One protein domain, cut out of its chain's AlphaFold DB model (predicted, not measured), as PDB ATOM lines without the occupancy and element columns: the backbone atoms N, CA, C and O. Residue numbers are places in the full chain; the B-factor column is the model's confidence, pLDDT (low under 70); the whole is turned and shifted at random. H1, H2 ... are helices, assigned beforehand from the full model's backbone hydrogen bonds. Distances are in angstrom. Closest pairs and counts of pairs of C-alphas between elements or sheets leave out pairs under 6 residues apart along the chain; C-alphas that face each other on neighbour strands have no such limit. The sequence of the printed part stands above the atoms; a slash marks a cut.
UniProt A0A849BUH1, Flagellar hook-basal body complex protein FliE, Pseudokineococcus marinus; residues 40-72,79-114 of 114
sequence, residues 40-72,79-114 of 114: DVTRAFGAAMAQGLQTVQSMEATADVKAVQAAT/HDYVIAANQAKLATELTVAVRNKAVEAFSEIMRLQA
ATOM      1  N   ASP A  40     436.632 319.418 687.530       74.00
ATOM      2  CA  ASP A  40     435.242 319.394 687.999       74.00
ATOM      3  C   ASP A  40     434.590 320.777 687.887       74.00
ATOM      4  O   ASP A  40     433.444 320.881 687.449       74.00
ATOM      5  N   VAL A  41     435.351 321.851 688.146       76.00
ATOM      6  CA  VAL A  41     434.911 323.236 687.885       76.00
ATOM      7  C   VAL A  41     434.630 323.447 686.393       76.00
ATOM      8  O   VAL A  41     433.607 324.028 686.030       76.00
ATOM      9  N   THR A  42     435.494 322.928 685.516       77.38
ATOM     10  CA  THR A  42     435.328 323.043 684.056       77.38
ATOM     11  C   THR A  42     434.088 322.289 683.561       77.38
ATOM     12  O   THR A  42     433.337 322.816 682.737       77.38
ATOM     13  N   ARG A  43     433.814 321.085 684.085       79.81
ATOM     14  CA  ARG A  43     432.583 320.340 683.753       79.81
ATOM     15  C   ARG A  43     431.326 321.029 684.275       79.81
ATOM     16  O   ARG A  43     430.349 321.121 683.534       79.81
ATOM     17  N   ALA A  44     431.349 321.531 685.510       78.00
ATOM     18  CA  ALA A  44     430.223 322.259 686.092       78.00
ATOM     19  C   ALA A  44     429.916 323.548 685.308       78.00
ATOM     20  O   ALA A  44     428.753 323.835 685.022       78.00
ATOM     21  N   PHE A  45     430.952 324.275 684.876       77.31
ATOM     22  CA  PHE A  45     430.806 325.439 684.003       77.31
ATOM     23  C   PHE A  45     430.227 325.068 682.631       77.31
ATOM     24  O   PHE A  45     429.298 325.725 682.165       77.31
ATOM     25  N   GLY A  46     430.715 323.991 682.005       83.94
ATOM     26  CA  GLY A  46     430.180 323.504 680.729       83.94
ATOM     27  C   GLY A  46     428.695 323.133 680.806       83.94
ATOM     28  O   GLY A  46     427.921 323.495 679.920       83.94
ATOM     29  N   ALA A  47     428.275 322.480 681.894       81.12
ATOM     30  CA  ALA A  47     426.871 322.154 682.141       81.12
ATOM     31  C   ALA A  47     426.007 323.412 682.342       81.12
ATOM     32  O   ALA A  47     424.949 323.537 681.722       81.12
ATOM     33  N   ALA A  48     426.485 324.378 683.133       77.38
ATOM     34  CA  ALA A  48     425.793 325.650 683.344       77.38
ATOM     35  C   ALA A  48     425.667 326.465 682.043       77.38
ATOM     36  O   ALA A  48     424.625 327.068 681.784       77.38
ATOM     37  N   MET A  49     426.695 326.444 681.187       78.31
ATOM     38  CA  MET A  49     426.671 327.123 679.892       78.31
ATOM     39  C   MET A  49     425.668 326.475 678.928       78.31
ATOM     40  O   MET A  49     424.914 327.187 678.266       78.31
ATOM     41  N   ALA A  50     425.604 325.141 678.882       83.31
ATOM     42  CA  ALA A  50     424.621 324.421 678.069       83.31
ATOM     43  C   ALA A  50     423.178 324.739 678.502       83.31
ATOM     44  O   ALA A  50     422.321 325.015 677.662       83.31
ATOM     45  N   GLN A  51     422.923 324.790 679.813       81.38
ATOM     46  CA  GLN A  51     421.623 325.201 680.356       81.38
ATOM     47  C   GLN A  51     421.305 326.674 680.055       81.38
ATOM     48  O   GLN A  51     420.160 327.009 679.738       81.38
ATOM     49  N   GLY A  52     422.313 327.550 680.099       75.81
ATOM     50  CA  GLY A  52     422.184 328.952 679.711       75.81
ATOM     51  C   GLY A  52     421.783 329.113 678.243       75.81
ATOM     52  O   GLY A  52     420.829 329.826 677.950       75.81
ATOM     53  N   LEU A  53     422.435 328.389 677.328       82.88
ATOM     54  CA  LEU A  53     422.095 328.398 675.897       82.88
ATOM     55  C   LEU A  53     420.667 327.903 675.639       82.88
ATOM     56  O   LEU A  53     419.934 328.492 674.849       82.88
ATOM     57  N   GLN A  54     420.239 326.865 676.351       81.88
ATOM     58  CA  GLN A  54     418.882 326.334 676.235       81.88
ATOM     59  C   GLN A  54     417.828 327.309 676.785       81.88
ATOM     60  O   GLN A  54     416.734 327.434 676.232       81.88
ATOM     61  N   THR A  55     418.181 328.063 677.829       76.38
ATOM     62  CA  THR A  55     417.349 329.148 678.370       76.38
ATOM     63  C   THR A  55     417.235 330.306 677.381       76.38
ATOM     64  O   THR A  55     416.132 330.804 677.159       76.38
ATOM     65  N   VAL A  56     418.338 330.691 676.729       78.88
ATOM     66  CA  VAL A  56     418.345 331.725 675.680       78.88
ATOM     67  C   VAL A  56     417.456 331.314 674.510       78.88
ATOM     68  O   VAL A  56     416.582 332.088 674.138       78.88
ATOM     69  N   GLN A  57     417.574 330.079 674.013       81.81
ATOM     70  CA  GLN A  57     416.720 329.560 672.936       81.81
ATOM     71  C   GLN A  57     415.222 329.650 673.287       81.81
ATOM     72  O   GLN A  57     414.395 330.016 672.452       81.81
ATOM     73  N   SER A  58     414.860 329.342 674.537       76.06
ATOM     74  CA  SER A  58     413.474 329.427 675.009       76.06
ATOM     75  C   SER A  58     412.995 330.874 675.178       76.06
ATOM     76  O   SER A  58     411.819 331.176 674.946       76.06
ATOM     77  N   MET A  59     413.890 331.780 675.577       68.06
ATOM     78  CA  MET A  59     413.608 333.214 675.639       68.06
ATOM     79  C   MET A  59     413.436 333.818 674.246       68.06
ATOM     80  O   MET A  59     412.544 334.641 674.069       68.06
ATOM     81  N   GLU A  60     414.224 333.383 673.264       72.75
ATOM     82  CA  GLU A  60     414.142 333.810 671.862       72.75
ATOM     83  C   GLU A  60     412.792 333.419 671.248       72.75
ATOM     84  O   GLU A  60     412.083 334.270 670.722       72.75
ATOM     85  N   ALA A  61     412.350 332.173 671.455       77.44
ATOM     86  CA  ALA A  61     411.021 331.724 671.032       77.44
ATOM     87  C   ALA A  61     409.883 332.524 671.699       77.44
ATOM     88  O   ALA A  61     408.864 332.824 671.078       77.44
ATOM     89  N   THR A  62     410.058 332.903 672.968       70.38
ATOM     90  CA  THR A  62     409.089 333.745 673.692       70.38
ATOM     91  C   THR A  62     409.103 335.189 673.181       70.38
ATOM     92  O   THR A  62     408.057 335.840 673.128       70.38
ATOM     93  N   ALA A  63     410.276 335.698 672.806       62.25
ATOM     94  CA  ALA A  63     410.451 337.025 672.236       62.25
ATOM     95  C   ALA A  63     409.826 337.120 670.842       62.25
ATOM     96  O   ALA A  63     409.161 338.111 670.577       62.25
ATOM     97  N   ASP A  64     409.934 336.083 670.009       69.69
ATOM     98  CA  ASP A  64     409.289 336.017 668.690       69.69
ATOM     99  C   ASP A  64     407.756 336.129 668.801       69.69
ATOM    100  O   ASP A  64     407.120 336.949 668.139       69.69
ATOM    101  N   VAL A  65     407.156 335.400 669.750       68.12
ATOM    102  CA  VAL A  65     405.711 335.485 670.044       68.12
ATOM    103  C   VAL A  65     405.311 336.886 670.526       68.12
ATOM    104  O   VAL A  65     404.255 337.404 670.153       68.12
ATOM    105  N   LYS A  66     406.155 337.526 671.342       56.47
ATOM    106  CA  LYS A  66     405.922 338.890 671.837       56.47
ATOM    107  C   LYS A  66     406.207 339.964 670.786       56.47
ATOM    108  O   LYS A  66     405.562 341.005 670.823       56.47
ATOM    109  N   ALA A  67     407.100 339.717 669.833       58.16
ATOM    110  CA  ALA A  67     407.388 340.602 668.710       58.16
ATOM    111  C   ALA A  67     406.213 340.632 667.724       58.16
ATOM    112  O   ALA A  67     405.812 341.709 667.281       58.16
ATOM    113  N   VAL A  68     405.583 339.478 667.476       61.78
ATOM    114  CA  VAL A  68     404.318 339.393 666.725       61.78
ATOM    115  C   VAL A  68     403.194 340.166 667.434       61.78
ATOM    116  O   VAL A  68     402.396 340.817 666.769       61.78
ATOM    117  N   GLN A  69     403.156 340.173 668.774       55.41
ATOM    118  CA  GLN A  69     402.203 340.992 669.542       55.41
ATOM    119  C   GLN A  69     402.557 342.491 669.556       55.41
ATOM    120  O   GLN A  69     401.653 343.317 669.461       55.41
ATOM    121  N   ALA A  70     403.838 342.858 669.622       52.41
ATOM    122  CA  ALA A  70     404.302 344.250 669.652       52.41
ATOM    123  C   ALA A  70     404.143 344.970 668.299       52.41
ATOM    124  O   ALA A  70     403.880 346.172 668.265       52.41
ATOM    125  N   ALA A  71     404.208 344.237 667.181       54.78
ATOM    126  CA  ALA A  71     403.895 344.757 665.847       54.78
ATOM    127  C   ALA A  71     402.432 345.244 665.700       54.78
ATOM    128  O   ALA A  71     402.111 345.917 664.723       54.78
ATOM    129  N   THR A  72     401.565 344.960 666.685       55.31
ATOM    130  CA  THR A  72     400.183 345.473 666.781       55.31
ATOM    131  C   THR A  72     400.117 346.964 667.164       55.31
ATOM    132  O   THR A  72     399.044 347.555 667.094       55.31
ATOM    133  N   HIS A  79     410.959 359.053 675.662       58.06
ATOM    134  CA  HIS A  79     411.833 358.905 676.835       58.06
ATOM    135  C   HIS A  79     412.328 357.466 677.038       58.06
ATOM    136  O   HIS A  79     413.490 357.279 677.412       58.06
ATOM    137  N   ASP A  80     411.516 356.457 676.717       63.41
ATOM    138  CA  ASP A  80     411.917 355.048 676.805       63.41
ATOM    139  C   ASP A  80     413.041 354.706 675.822       63.41
ATOM    140  O   ASP A  80     413.948 353.947 676.160       63.41
ATOM    141  N   TYR A  81     413.070 355.340 674.644       70.25
ATOM    142  CA  TYR A  81     414.159 355.157 673.679       70.25
ATOM    143  C   TYR A  81     415.517 355.616 674.237       70.25
ATOM    144  O   TYR A  81     416.518 354.913 674.092       70.25
ATOM    145  N   VAL A  82     415.572 356.777 674.901       78.81
ATOM    146  CA  VAL A  82     416.829 357.313 675.461       78.81
ATOM    147  C   VAL A  82     417.298 356.487 676.661       78.81
ATOM    148  O   VAL A  82     418.497 356.226 676.796       78.81
ATOM    149  N   ILE A  83     416.371 356.035 677.512       82.56
ATOM    150  CA  ILE A  83     416.691 355.138 678.633       82.56
ATOM    151  C   ILE A  83     417.220 353.801 678.102       82.56
ATOM    152  O   ILE A  83     418.284 353.353 678.537       82.56
ATOM    153  N   ALA A  84     416.549 353.212 677.111       74.88
ATOM    154  CA  ALA A  84     416.974 351.967 676.480       74.88
ATOM    155  C   ALA A  84     418.352 352.097 675.809       74.88
ATOM    156  O   ALA A  84     419.209 351.231 675.990       74.88
ATOM    157  N   ALA A  85     418.614 353.198 675.097       81.25
ATOM    158  CA  ALA A  85     419.909 353.453 674.466       81.25
ATOM    159  C   ALA A  85     421.051 353.556 675.496       81.25
ATOM    160  O   ALA A  85     422.124 352.976 675.306       81.25
ATOM    161  N   ASN A  86     420.817 354.243 676.617       87.00
ATOM    162  CA  ASN A  86     421.801 354.358 677.695       87.00
ATOM    163  C   ASN A  86     422.033 353.021 678.412       87.00
ATOM    164  O   ASN A  86     423.178 352.673 678.709       87.00
ATOM    165  N   GLN A  87     420.975 352.244 678.648       82.50
ATOM    166  CA  GLN A  87     421.084 350.916 679.246       82.50
ATOM    167  C   GLN A  87     421.845 349.946 678.334       82.50
ATOM    168  O   GLN A  87     422.716 349.220 678.812       82.50
ATOM    169  N   ALA A  88     421.584 349.976 677.023       86.88
ATOM    170  CA  ALA A  88     422.299 349.168 676.037       86.88
ATOM    171  C   ALA A  88     423.799 349.501 676.003       86.88
ATOM    172  O   ALA A  88     424.647 348.601 675.964       86.88
ATOM    173  N   LYS A  89     424.142 350.792 676.086       92.19
ATOM    174  CA  LYS A  89     425.535 351.237 676.173       92.19
ATOM    175  C   LYS A  89     426.216 350.710 677.440       92.19
ATOM    176  O   LYS A  89     427.269 350.083 677.346       92.19
ATOM    177  N   LEU A  90     425.581 350.882 678.600       93.12
ATOM    178  CA  LEU A  90     426.120 350.423 679.882       93.12
ATOM    179  C   LEU A  90     426.270 348.892 679.934       93.12
ATOM    180  O   LEU A  90     427.272 348.376 680.424       93.12
ATOM    181  N   ALA A  91     425.306 348.152 679.382       91.44
ATOM    182  CA  ALA A  91     425.362 346.695 679.292       91.44
ATOM    183  C   ALA A  91     426.521 346.211 678.406       91.44
ATOM    184  O   ALA A  91     427.193 345.231 678.738       91.44
ATOM    185  N   THR A  92     426.797 346.916 677.305       92.69
ATOM    186  CA  THR A  92     427.930 346.609 676.419       92.69
ATOM    187  C   THR A  92     429.259 346.829 677.140       92.69
ATOM    188  O   THR A  92     430.128 345.957 677.118       92.69
ATOM    189  N   GLU A  93     429.403 347.957 677.839       94.38
ATOM    190  CA  GLU A  93     430.597 348.270 678.635       94.38
ATOM    191  C   GLU A  93     430.823 347.235 679.749       94.38
ATOM    192  O   GLU A  93     431.931 346.712 679.904       94.38
ATOM    193  N   LEU A  94     429.759 346.860 680.464       95.06
ATOM    194  CA  LEU A  94     429.812 345.821 681.492       95.06
ATOM    195  C   LEU A  94     430.212 344.460 680.908       95.06
ATOM    196  O   LEU A  94     431.041 343.760 681.488       95.06
ATOM    197  N   THR A  95     429.673 344.096 679.745       94.06
ATOM    198  CA  THR A  95     430.002 342.832 679.068       94.06
ATOM    199  C   THR A  95     431.486 342.760 678.721       94.06
ATOM    200  O   THR A  95     432.125 341.729 678.938       94.06
ATOM    201  N   VAL A  96     432.064 343.861 678.234       96.38
ATOM    202  CA  VAL A  96     433.504 343.937 677.954       96.38
ATOM    203  C   VAL A  96     434.318 343.798 679.243       96.38
ATOM    204  O   VAL A  96     435.284 343.035 679.269       96.38
ATOM    205  N   ALA A  97     433.918 344.465 680.327       94.31
ATOM    206  CA  ALA A  97     434.601 344.358 681.617       94.31
ATOM    207  C   ALA A  97     434.575 342.923 682.177       94.31
ATOM    208  O   ALA A  97     435.607 342.404 682.608       94.31
ATOM    209  N   VAL A  98     433.421 342.253 682.110       94.00
ATOM    210  CA  VAL A  98     433.265 340.852 682.534       94.00
ATOM    211  C   VAL A  98     434.095 339.920 681.653       94.00
ATOM    212  O   VAL A  98     434.805 339.066 682.183       94.00
ATOM    213  N   ARG A  99     434.079 340.109 680.326       92.44
ATOM    214  CA  ARG A  99     434.923 339.346 679.391       92.44
ATOM    215  C   ARG A  99     436.398 339.470 679.760       92.44
ATOM    216  O   ARG A  99     437.087 338.456 679.836       92.44
ATOM    217  N   ASN A 100     436.876 340.689 679.991       94.25
ATOM    218  CA  ASN A 100     438.275 340.928 680.339       94.25
ATOM    219  C   ASN A 100     438.642 340.217 681.648       94.25
ATOM    220  O   ASN A 100     439.642 339.502 681.689       94.25
ATOM    221  N   LYS A 101     437.789 340.295 682.683       90.88
ATOM    222  CA  LYS A 101     438.025 339.558 683.933       90.88
ATOM    223  C   LYS A 101     437.959 338.043 683.797       90.88
ATOM    224  O   LYS A 101     438.738 337.360 684.457       90.88
ATOM    225  N   ALA A 102     437.098 337.514 682.937       89.19
ATOM    226  CA  ALA A 102     437.051 336.083 682.663       89.19
ATOM    227  C   ALA A 102     438.342 335.588 681.984       89.19
ATOM    228  O   ALA A 102     438.867 334.541 682.358       89.19
ATOM    229  N   VAL A 103     438.886 336.357 681.032       92.06
ATOM    230  CA  VAL A 103     440.159 336.030 680.364       92.06
ATOM    231  C   VAL A 103     441.329 336.084 681.346       92.06
ATOM    232  O   VAL A 103     442.148 335.166 681.365       92.06
ATOM    233  N   GLU A 104     441.392 337.115 682.191       90.44
ATOM    234  CA  GLU A 104     442.415 337.216 683.239       90.44
ATOM    235  C   GLU A 104     442.339 336.037 684.219       90.44
ATOM    236  O   GLU A 104     443.361 335.420 684.512       90.44
ATOM    237  N   ALA A 105     441.136 335.671 684.672       88.00
ATOM    238  CA  ALA A 105     440.938 334.534 685.569       88.00
ATOM    239  C   ALA A 105     441.359 333.204 684.922       88.00
ATOM    240  O   ALA A 105     442.011 332.388 685.568       88.00
ATOM    241  N   PHE A 106     441.045 332.995 683.639       87.38
ATOM    242  CA  PHE A 106     441.490 331.812 682.902       87.38
ATOM    243  C   PHE A 106     443.016 331.760 682.768       87.38
ATOM    244  O   PHE A 106     443.624 330.714 683.001       87.38
ATOM    245  N   SER A 107     443.641 332.892 682.434       88.50
ATOM    246  CA  SER A 107     445.100 332.991 682.351       88.50
ATOM    247  C   SER A 107     445.763 332.692 683.695       88.50
ATOM    248  O   SER A 107     446.777 331.998 683.728       88.50
ATOM    249  N   GLU A 108     445.200 333.182 684.800       89.38
ATOM    250  CA  GLU A 108     445.725 332.925 686.145       89.38
ATOM    251  C   GLU A 108     445.588 331.447 686.531       89.38
ATOM    252  O   GLU A 108     446.542 330.835 687.005       89.38
ATOM    253  N   ILE A 109     444.438 330.832 686.245       84.31
ATOM    254  CA  ILE A 109     444.198 329.399 686.461       84.31
ATOM    255  C   ILE A 109     445.201 328.539 685.677       84.31
ATOM    256  O   ILE A 109     445.682 327.535 686.204       84.31
ATOM    257  N   MET A 110     445.533 328.921 684.440       85.81
ATOM    258  CA  MET A 110     446.554 328.234 683.640       85.81
ATOM    259  C   MET A 110     447.960 328.431 684.211       85.81
ATOM    260  O   MET A 110     448.752 327.495 684.210       85.81
ATOM    261  N   ARG A 111     448.265 329.617 684.750       79.12
ATOM    262  CA  ARG A 111     449.558 329.923 685.377       79.12
ATOM    263  C   ARG A 111     449.761 329.203 686.713       79.12
ATOM    264  O   ARG A 111     450.888 328.862 687.037       79.12
ATOM    265  N   LEU A 112     448.692 328.979 687.477       81.69
ATOM    266  CA  LEU A 112     448.730 328.206 688.724       81.69
ATOM    267  C   LEU A 112     448.852 326.692 688.489       81.69
ATOM    268  O   LEU A 112     449.231 325.969 689.407       81.69
ATOM    269  N   GLN A 113     448.499 326.211 687.293       60.88
ATOM    270  CA  GLN A 113     448.555 324.792 686.921       60.88
ATOM    271  C   GLN A 113     449.786 324.413 686.080       60.88
ATOM    272  O   GLN A 113     450.001 323.219 685.870       60.88
ATOM    273  N   ALA A 114     450.549 325.392 685.584       54.38
ATOM    274  CA  ALA A 114     451.776 325.192 684.809       54.38
ATOM    275  C   ALA A 114     453.026 325.107 685.697       54.38
ATOM    276  O   ALA A 114     453.068 325.799 686.739       54.38
TER     277      ALA A 114
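This is residues 40 to 72 and 79 to 114 of the 114 residues of the protein "Flagellar hook-basal body complex protein FliE" of Pseudokineococcus marinus (UniProt A0A849BUH1). Two long, nearly straight helices run in opposite directions, roughly side by side, with an open gap between them and no contact. The printed part has 69 residues with two named helices, H1 then H2, and no named strand; the class is all helix. The whole is extended, with a radius of gyration of the C-alphas of 17.9 A and spans of 58 by 27 by 9 A.

Find C-alpha 40 at (435.242, 319.394, 687.999); from there H1, residues 40 to 70, runs 43.7 A to C-alpha 70. Past the cut, H2, residues 79 to 113, runs 51.1 A to C-alpha 113 at (448.555, 324.792, 686.921).

H1 and H2 are apart, with no C-alpha of the one within 8 A of the other. In both helices every O i to N i+4 pair is within hydrogen-bond range.

The C-alphas farthest apart, Thr 72 and Ala 114, are 58.3 A apart. Residues 73 to 78 are not printed; C-alphas 72 and 79 are 20.4 A apart across this cut. Look for pLDDT under 70 at residues 59, 63 to 72, 79 to 80 and 113 to 114.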